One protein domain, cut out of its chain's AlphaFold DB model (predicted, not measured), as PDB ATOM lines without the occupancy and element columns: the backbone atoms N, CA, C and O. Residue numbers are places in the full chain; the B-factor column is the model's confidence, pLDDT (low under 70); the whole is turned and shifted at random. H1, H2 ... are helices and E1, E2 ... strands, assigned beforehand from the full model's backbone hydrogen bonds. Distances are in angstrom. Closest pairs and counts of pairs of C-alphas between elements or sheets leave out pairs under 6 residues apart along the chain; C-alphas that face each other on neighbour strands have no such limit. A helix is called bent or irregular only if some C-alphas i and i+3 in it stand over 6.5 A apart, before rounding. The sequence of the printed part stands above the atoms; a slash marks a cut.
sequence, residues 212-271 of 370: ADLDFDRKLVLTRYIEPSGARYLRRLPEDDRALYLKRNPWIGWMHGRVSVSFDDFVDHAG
ATOM      1  N   ALA A 212     209.644 237.961 186.952       44.78
ATOM      2  CA  ALA A 212     209.198 236.958 185.991       44.78
ATOM      3  C   ALA A 212     208.457 235.790 186.667       44.78
ATOM      4  O   ALA A 212     207.565 235.199 186.056       44.78
ATOM      5  N   ASP A 213     208.791 235.470 187.916       51.88
ATOM      6  CA  ASP A 213     208.070 234.512 188.756       51.88
ATOM      7  C   ASP A 213     206.692 235.045 189.121       51.88
ATOM      8  O   ASP A 213     205.691 234.369 188.899       51.88
ATOM      9  N   LEU A 214     206.625 236.304 189.565       59.19
ATOM     10  CA  LEU A 214     205.353 236.970 189.827       59.19
ATOM     11  C   LEU A 214     204.499 237.063 188.556       59.19
ATOM     12  O   LEU A 214     203.308 236.781 188.606       59.19
ATOM     13  N   ASP A 215     205.080 237.413 187.409       58.56
ATOM     14  CA  ASP A 215     204.351 237.491 186.138       58.56
ATOM     15  C   ASP A 215     203.851 236.113 185.670       58.56
ATOM     16  O   ASP A 215     202.736 236.000 185.146       58.56
ATOM     17  N   PHE A 216     204.628 235.047 185.893       51.53
ATOM     18  CA  PHE A 216     204.189 233.678 185.622       51.53
ATOM     19  C   PHE A 216     203.048 233.258 186.559       51.53
ATOM     20  O   PHE A 216     202.027 232.773 186.072       51.53
ATOM     21  N   ASP A 217     203.174 233.500 187.867       64.06
ATOM     22  CA  ASP A 217     202.142 233.219 188.874       64.06
ATOM     23  C   ASP A 217     200.835 233.947 188.538       64.06
ATOM     24  O   ASP A 217     199.759 233.343 188.498       64.06
ATOM     25  N   ARG A 218     200.928 235.241 188.210       69.69
ATOM     26  CA  ARG A 218     199.802 236.077 187.774       69.69
ATOM     27  C   ARG A 218     199.126 235.485 186.544       69.69
ATOM     28  O   ARG A 218     197.907 235.318 186.526       69.69
ATOM     29  N   LYS A 219     199.907 235.114 185.526       69.19
ATOM     30  CA  LYS A 219     199.383 234.493 184.303       69.19
ATOM     31  C   LYS A 219     198.727 233.142 184.588       69.19
ATOM     32  O   LYS A 219     197.670 232.856 184.022       69.19
ATOM     33  N   LEU A 220     199.315 232.317 185.451       66.88
ATOM     34  CA  LEU A 220     198.759 231.021 185.838       66.88
ATOM     35  C   LEU A 220     197.408 231.194 186.540       66.88
ATOM     36  O   LEU A 220     196.438 230.539 186.160       66.88
ATOM     37  N   VAL A 221     197.313 232.112 187.509       72.56
ATOM     38  CA  VAL A 221     196.063 232.416 188.224       72.56
ATOM     39  C   VAL A 221     194.962 232.836 187.251       72.56
ATOM     40  O   VAL A 221     193.849 232.299 187.300       72.56
ATOM     41  N   LEU A 222     195.279 233.744 186.325       77.81
ATOM     42  CA  LEU A 222     194.320 234.209 185.326       77.81
ATOM     43  C   LEU A 222     193.854 233.070 184.421       77.81
ATOM     44  O   LEU A 222     192.666 232.761 184.373       77.81
ATOM     45  N   THR A 223     194.794 232.408 183.754       76.75
ATOM     46  CA  THR A 223     194.486 231.436 182.697       76.75
ATOM     47  C   THR A 223     193.886 230.139 183.230       76.75
ATOM     48  O   THR A 223     193.054 229.522 182.562       76.75
ATOM     49  N   ARG A 224     194.273 229.706 184.437       72.75
ATOM     50  CA  ARG A 224     193.806 228.435 185.001       72.75
ATOM     51  C   ARG A 224     192.499 228.562 185.775       72.75
ATOM     52  O   ARG A 224     191.721 227.609 185.769       72.75
ATOM     53  N   TYR A 225     192.242 229.705 186.412       72.06
ATOM     54  CA  TYR A 225     191.121 229.847 187.347       72.06
ATOM     55  C   TYR A 225     190.165 230.981 186.980       72.06
ATOM     56  O   TYR A 225     188.958 230.746 186.859       72.06
ATOM     57  N   ILE A 226     190.676 232.196 186.772       74.50
ATOM     58  CA  ILE A 226     189.828 233.384 186.596       74.50
ATOM     59  C   ILE A 226     189.144 233.386 185.226       74.50
ATOM     60  O   ILE A 226     187.917 233.484 185.154       74.50
ATOM     61  N   GLU A 227     189.899 233.211 184.143       83.69
ATOM     62  CA  GLU A 227     189.367 233.225 182.779       83.69
ATOM     63  C   GLU A 227     188.358 232.088 182.533       83.69
ATOM     64  O   GLU A 227     187.263 232.373 182.034       83.69
ATOM     65  N   PRO A 228     188.611 230.817 182.926       80.44
ATOM     66  CA  PRO A 228     187.626 229.750 182.750       80.44
ATOM     67  C   PRO A 228     186.343 229.985 183.557       80.44
ATOM     68  O   PRO A 228     185.241 229.730 183.059       80.44
ATOM     69  N   SER A 229     186.465 230.496 184.788       71.12
ATOM     70  CA  SER A 229     185.313 230.795 185.645       71.12
ATOM     71  C   SER A 229     184.476 231.948 185.084       71.12
ATOM     72  O   SER A 229     183.258 231.804 184.929       71.12
ATOM     73  N   GLY A 230     185.122 233.048 184.682       76.56
ATOM     74  CA  GLY A 230     184.469 234.184 184.032       76.56
ATOM     75  C   GLY A 230     183.789 233.778 182.726       76.56
ATOM     76  O   GLY A 230     182.629 234.114 182.490       76.56
ATOM     77  N   ALA A 231     184.449 232.952 181.911       85.75
ATOM     78  CA  ALA A 231     183.866 232.460 180.670       85.75
ATOM     79  C   ALA A 231     182.660 231.541 180.903       85.75
ATOM     80  O   ALA A 231     181.722 231.538 180.107       85.75
ATOM     81  N   ARG A 232     182.651 230.752 181.982       81.31
ATOM     82  CA  ARG A 232     181.482 229.950 182.374       81.31
ATOM     83  C   ARG A 232     180.311 230.835 182.799       81.31
ATOM     84  O   ARG A 232     179.178 230.517 182.452       81.31
ATOM     85  N   TYR A 233     180.574 231.922 183.524       75.38
ATOM     86  CA  TYR A 233     179.550 232.887 183.923       75.38
ATOM     87  C   TYR A 233     178.941 233.599 182.706       75.38
ATOM     88  O   TYR A 233     177.734 233.510 182.493       75.38
ATOM     89  N   LEU A 234     179.768 234.202 181.845       83.38
ATOM     90  CA  LEU A 234     179.286 234.957 180.681       83.38
ATOM     91  C   LEU A 234     178.533 234.086 179.663       83.38
ATOM     92  O   LEU A 234     177.584 234.555 179.037       83.38
ATOM     93  N   ARG A 235     178.897 232.804 179.516       86.75
ATOM     94  CA  ARG A 235     178.152 231.862 178.658       86.75
ATOM     95  C   ARG A 235     176.730 231.584 179.136       86.75
ATOM     96  O   ARG A 235     175.903 231.205 178.317       86.75
ATOM     97  N   ARG A 236     176.455 231.728 180.435       84.38
ATOM     98  CA  ARG A 236     175.125 231.475 181.014       84.38
ATOM     99  C   ARG A 236     174.206 232.688 180.957       84.38
ATOM    100  O   ARG A 236     173.008 232.529 181.154       84.38
ATOM    101  N   LEU A 237     174.758 233.876 180.720       82.94
ATOM    102  CA  LEU A 237     173.958 235.081 180.562       82.94
ATOM    103  C   LEU A 237     173.264 235.089 179.189       82.94
ATOM    104  O   LEU A 237     173.915 234.755 178.186       82.94
ATOM    105  N   PRO A 238     171.986 235.513 179.127       91.81
ATOM    106  CA  PRO A 238     171.348 235.930 177.883       91.81
ATOM    107  C   PRO A 238     172.206 236.954 177.134       91.81
ATOM    108  O   PRO A 238     173.017 237.660 177.736       91.81
ATOM    109  N   GLU A 239     172.062 237.023 175.812       89.88
ATOM    110  CA  GLU A 239     172.944 237.843 174.975       89.88
ATOM    111  C   GLU A 239     172.915 239.329 175.354       89.88
ATOM    112  O   GLU A 239     173.980 239.919 175.550       89.88
ATOM    113  N   ASP A 240     171.723 239.886 175.566       91.00
ATOM    114  CA  ASP A 240     171.536 241.287 175.953       91.00
ATOM    115  C   ASP A 240     172.124 241.589 177.342       91.00
ATOM    116  O   ASP A 240     172.809 242.598 177.537       91.00
ATOM    117  N   ASP A 241     171.954 240.669 178.298       85.25
ATOM    118  CA  ASP A 241     172.506 240.789 179.653       85.25
ATOM    119  C   ASP A 241     174.033 240.688 179.653       85.25
ATOM    120  O   ASP A 241     174.718 241.435 180.360       85.25
ATOM    121  N   ARG A 242     174.594 239.794 178.830       91.31
ATOM    122  CA  ARG A 242     176.043 239.686 178.629       91.31
ATOM    123  C   ARG A 242     176.596 240.959 177.997       91.31
ATOM    124  O   ARG A 242     177.634 241.445 178.447       91.31
ATOM    125  N   ALA A 243     175.925 241.501 176.981       89.06
ATOM    126  CA  ALA A 243     176.333 242.739 176.325       89.06
ATOM    127  C   ALA A 243     176.325 243.917 177.312       89.06
ATOM    128  O   ALA A 243     177.289 244.684 177.376       89.06
ATOM    129  N   LEU A 244     175.290 244.019 178.151       82.94
ATOM    130  CA  LEU A 244     175.208 245.034 179.198       82.94
ATOM    131  C   LEU A 244     176.288 244.849 180.275       82.94
ATOM    132  O   LEU A 244     176.888 245.831 180.718       82.94
ATOM    133  N   TYR A 245     176.566 243.606 180.681       76.38
ATOM    134  CA  TYR A 245     177.613 243.287 181.652       76.38
ATOM    135  C   TYR A 245     179.004 243.676 181.138       76.38
ATOM    136  O   TYR A 245     179.750 244.338 181.858       76.38
ATOM    137  N   LEU A 246     179.339 243.326 179.893       88.81
ATOM    138  CA  LEU A 246     180.623 243.673 179.273       88.81
ATOM    139  C   LEU A 246     180.754 245.183 179.040       88.81
ATOM    140  O   LEU A 246     181.819 245.744 179.272       88.81
ATOM    141  N   LYS A 247     179.660 245.878 178.691       89.19
ATOM    142  CA  LYS A 247     179.647 247.348 178.594       89.19
ATOM    143  C   LYS A 247     179.951 248.024 179.936       89.19
ATOM    144  O   LYS A 247     180.581 249.076 179.961       89.19
ATOM    145  N   ARG A 248     179.499 247.435 181.048       81.88
ATOM    146  CA  ARG A 248     179.773 247.919 182.415       81.88
ATOM    147  C   ARG A 248     181.153 247.509 182.936       81.88
ATOM    148  O   ARG A 248     181.654 248.157 183.847       81.88
ATOM    149  N   ASN A 249     181.758 246.467 182.365       80.25
ATOM    150  CA  ASN A 249     183.059 245.926 182.759       80.25
ATOM    151  C   ASN A 249     184.014 245.888 181.553       80.25
ATOM    152  O   ASN A 249     184.391 244.803 181.109       80.25
ATOM    153  N   PRO A 250     184.418 247.054 181.011       88.88
ATOM    154  CA  PRO A 250     185.226 247.117 179.790       88.88
ATOM    155  C   PRO A 250     186.633 246.516 179.950       88.88
ATOM    156  O   PRO A 250     187.300 246.248 178.958       88.88
ATOM    157  N   TRP A 251     187.069 246.274 181.190       82.31
ATOM    158  CA  TRP A 251     188.323 245.603 181.535       82.31
ATOM    159  C   TRP A 251     188.299 244.079 181.289       82.31
ATOM    160  O   TRP A 251     189.331 243.417 181.384       82.31
ATOM    161  N   ILE A 252     187.134 243.505 180.959       87.88
ATOM    162  CA  ILE A 252     186.970 242.087 180.622       87.88
ATOM    163  C   ILE A 252     186.876 241.942 179.101       87.88
ATOM    164  O   ILE A 252     185.872 242.304 178.486       87.88
ATOM    165  N   GLY A 253     187.896 241.345 178.486       90.88
ATOM    166  CA  GLY A 253     187.850 240.955 177.081       90.88
ATOM    167  C   GLY A 253     186.974 239.720 176.873       90.88
ATOM    168  O   GLY A 253     187.031 238.765 177.649       90.88
ATOM    169  N   TRP A 254     186.171 239.727 175.809       90.31
ATOM    170  CA  TRP A 254     185.298 238.616 175.435       90.31
ATOM    171  C   TRP A 254     185.397 238.332 173.939       90.31
ATOM    172  O   TRP A 254     184.947 239.130 173.119       90.31
ATOM    173  N   MET A 255     185.961 237.180 173.576       89.75
ATOM    174  CA  MET A 255     186.021 236.717 172.185       89.75
ATOM    175  C   MET A 255     185.907 235.199 172.102       89.75
ATOM    176  O   MET A 255     186.524 234.475 172.880       89.75
ATOM    177  N   HIS A 256     185.138 234.703 171.129       88.06
ATOM    178  CA  HIS A 256     184.987 233.267 170.849       88.06
ATOM    179  C   HIS A 256     184.664 232.418 172.094       88.06
ATOM    180  O   HIS A 256     185.216 231.334 172.290       88.06
ATOM    181  N   GLY A 257     183.804 232.928 172.980       85.00
ATOM    182  CA  GLY A 257     183.423 232.220 174.205       85.00
ATOM    183  C   GLY A 257     184.508 232.173 175.289       85.00
ATOM    184  O   GLY A 257     184.378 231.390 176.231       85.00
ATOM    185  N   ARG A 258     185.580 232.960 175.159       86.00
ATOM    186  CA  ARG A 258     186.678 233.062 176.124       86.00
ATOM    187  C   ARG A 258     186.721 234.447 176.748       86.00
ATOM    188  O   ARG A 258     186.425 235.442 176.089       86.00
ATOM    189  N   VAL A 259     187.111 234.467 178.018       89.19
ATOM    190  CA  VAL A 259     187.455 235.684 178.750       89.19
ATOM    191  C   VAL A 259     188.960 235.898 178.658       89.19
ATOM    192  O   VAL A 259     189.707 234.928 178.734       89.19
ATOM    193  N   SER A 260     189.378 237.151 178.525       87.19
ATOM    194  CA  SER A 260     190.758 237.590 178.738       87.19
ATOM    195  C   SER A 260     190.762 238.789 179.678       87.19
ATOM    196  O   SER A 260     190.012 239.739 179.455       87.19
ATOM    197  N   VAL A 261     191.605 238.765 180.701       81.75
ATOM    198  CA  VAL A 261     191.731 239.839 181.701       81.75
ATOM    199  C   VAL A 261     193.207 240.057 182.021       81.75
ATOM    200  O   VAL A 261     193.967 239.093 182.050       81.75
ATOM    201  N   SER A 262     193.630 241.302 182.261       83.06
ATOM    202  CA  SER A 262     194.961 241.558 182.827       83.06
ATOM    203  C   SER A 262     194.925 241.371 184.351       83.06
ATOM    204  O   SER A 262     193.867 241.483 184.976       83.06
ATOM    205  N   PHE A 263     196.069 241.053 184.965       72.38
ATOM    206  CA  PHE A 263     196.112 240.810 186.413       72.38
ATOM    207  C   PHE A 263     195.910 242.108 187.191       72.38
ATOM    208  O   PHE A 263     195.183 242.118 188.181       72.38
ATOM    209  N   ASP A 264     196.510 243.196 186.708       75.31
ATOM    210  CA  ASP A 264     196.389 244.515 187.323       75.31
ATOM    211  C   ASP A 264     194.932 244.996 187.259       75.31
ATOM    212  O   ASP A 264     194.377 245.356 188.293       75.31
ATOM    213  N   ASP A 265     194.255 244.853 186.111       75.44
ATOM    214  CA  ASP A 265     192.827 245.180 185.988       75.44
ATOM    215  C   ASP A 265     191.955 244.328 186.915       75.44
ATOM    216  O   ASP A 265     191.029 244.843 187.548       75.44
ATOM    217  N   PHE A 266     192.247 243.027 187.017       72.62
ATOM    218  CA  PHE A 266     191.529 242.123 187.909       72.62
ATOM    219  C   PHE A 266     191.680 242.544 189.377       72.62
ATOM    220  O   PHE A 266     190.683 242.632 190.095       72.62
ATOM    221  N   VAL A 267     192.895 242.858 189.830       70.06
ATOM    222  CA  VAL A 267     193.141 243.345 191.196       70.06
ATOM    223  C   VAL A 267     192.497 244.716 191.418       70.06
ATOM    224  O   VAL A 267     191.867 244.934 192.453       70.06
ATOM    225  N   ASP A 268     192.571 245.624 190.447       70.19
ATOM    226  CA  ASP A 268     192.002 246.967 190.561       70.19
ATOM    227  C   ASP A 268     190.476 246.986 190.658       70.19
ATOM    228  O   ASP A 268     189.918 247.870 191.321       70.19
ATOM    229  N   HIS A 269     189.803 246.032 190.014       66.50
ATOM    230  CA  HIS A 269     188.344 245.969 189.955       66.50
ATOM    231  C   HIS A 269     187.738 244.971 190.951       66.50
ATOM    232  O   HIS A 269     186.636 245.210 191.445       66.50
ATOM    233  N   ALA A 270     188.439 243.882 191.287       63.50
ATOM    234  CA  ALA A 270     187.942 242.826 192.176       63.50
ATOM    235  C   ALA A 270     188.729 242.684 193.496       63.50
ATOM    236  O   ALA A 270     188.206 242.117 194.454       63.50
ATOM    237  N   GLY A 271     189.955 243.213 193.580       50.97
ATOM    238  CA  GLY A 271     190.873 243.064 194.721       50.97
ATOM    239  C   GLY A 271     190.851 244.195 195.760       50.97
ATOM    240  O   GLY A 271     191.517 244.090 196.786       50.97
TER     241      GLY A 271
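This is residues 212 to 271 of the 370 residues of an uncharacterized protein of Actinomadura logoneensis (UniProt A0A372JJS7). A small hairpin of two short strands, E1 and E2, packs through E2 on the second arm, H1b, of one long helix, H1, which bends slightly but runs nearly straight and makes the longest axis. Residues 237 to 271 fold back along H1: H2 comes first, near the end of H1b, then the hairpin, and last H3, which reaches the first arm, H1a. The printed part has 60 residues, with three named helices and two named strands in the order H1, H2, E1, E2, H3; the sheet, E1 - E2, is antiparallel and the class is mostly helix. The whole is compact, with a radius of gyration of the C-alphas of 12.0 A, and its C-alphas span 39 by 19 by 16 A, only just a rod.

Strand E1 is residues 253 to 255 and begins with C-alpha 253 at (187.850, 240.955, 177.081). Strand E2 is residues 258 to 260. Helix H1, residues 212 to 236, begins with C-alpha 212 at (209.198, 236.958, 185.991). By its hydrogen bonds it was assigned as one helix, but it is bent: C-alphas 224 and 227 are 6.9 A apart. Its arms are H1a, residues 212 to 224, 17.6 A from first to last C-alpha, and H1b, residues 227 to 236, 14.5 A; residues 225 and 226 belong to neither. Helix H2, residues 239 to 248, is 14.3 A long. Helix H3, residues 263 to 270, is 10.2 A long and ends with C-alpha 270 at (187.942, 242.826, 192.176).

E1 and E2 are a hairpin of antiparallel strands, their directions at 152 degrees. N 253 and O 260, 2.8 A apart, and N 258 and O 255, 2.9 A apart, are within hydrogen-bond range. H1b has 8 pairs of C-alphas within 8 A of E2, the closest being those of Glu 227 and Val 259, 5.1 A apart. H1b and H2 are close but not clearly touching: their closest C-alphas, those of Leu 234 and Arg 242, are 6.1 A apart, and they run opposite ways at a steep tilt of 46 degrees. The closest C-alphas of H2 and E1 are those of Leu 246 and Trp 254, 7.9 A apart. H1a and H3 only just touch, with 3 pairs of C-alphas within 8 A, made by residues 218 to 222 of H1a alone; the closest are those of Arg 218 and Phe 263, 6.2 A apart. They run the same way at a steep tilt of 56 degrees. The arms H1a and H1b stand at a shallow tilt of 24 degrees. Among the pairs that are apart are H2 and H3. Every O i to N i+4 pair is within hydrogen-bond range in H1a, H2 and H3, and 5 of 6 are in H1b.

The two C-alphas farthest apart, those of Asp 213 and Asp 240, are 39.3 A apart. The printed part has no cut, and the links H1 to H2, H2 to E1, E1 to E2 and E2 to H3 are tight. The mean pLDDT of the printed part is 77.6; residues 212 to 220 and 269 to 271 are under 70.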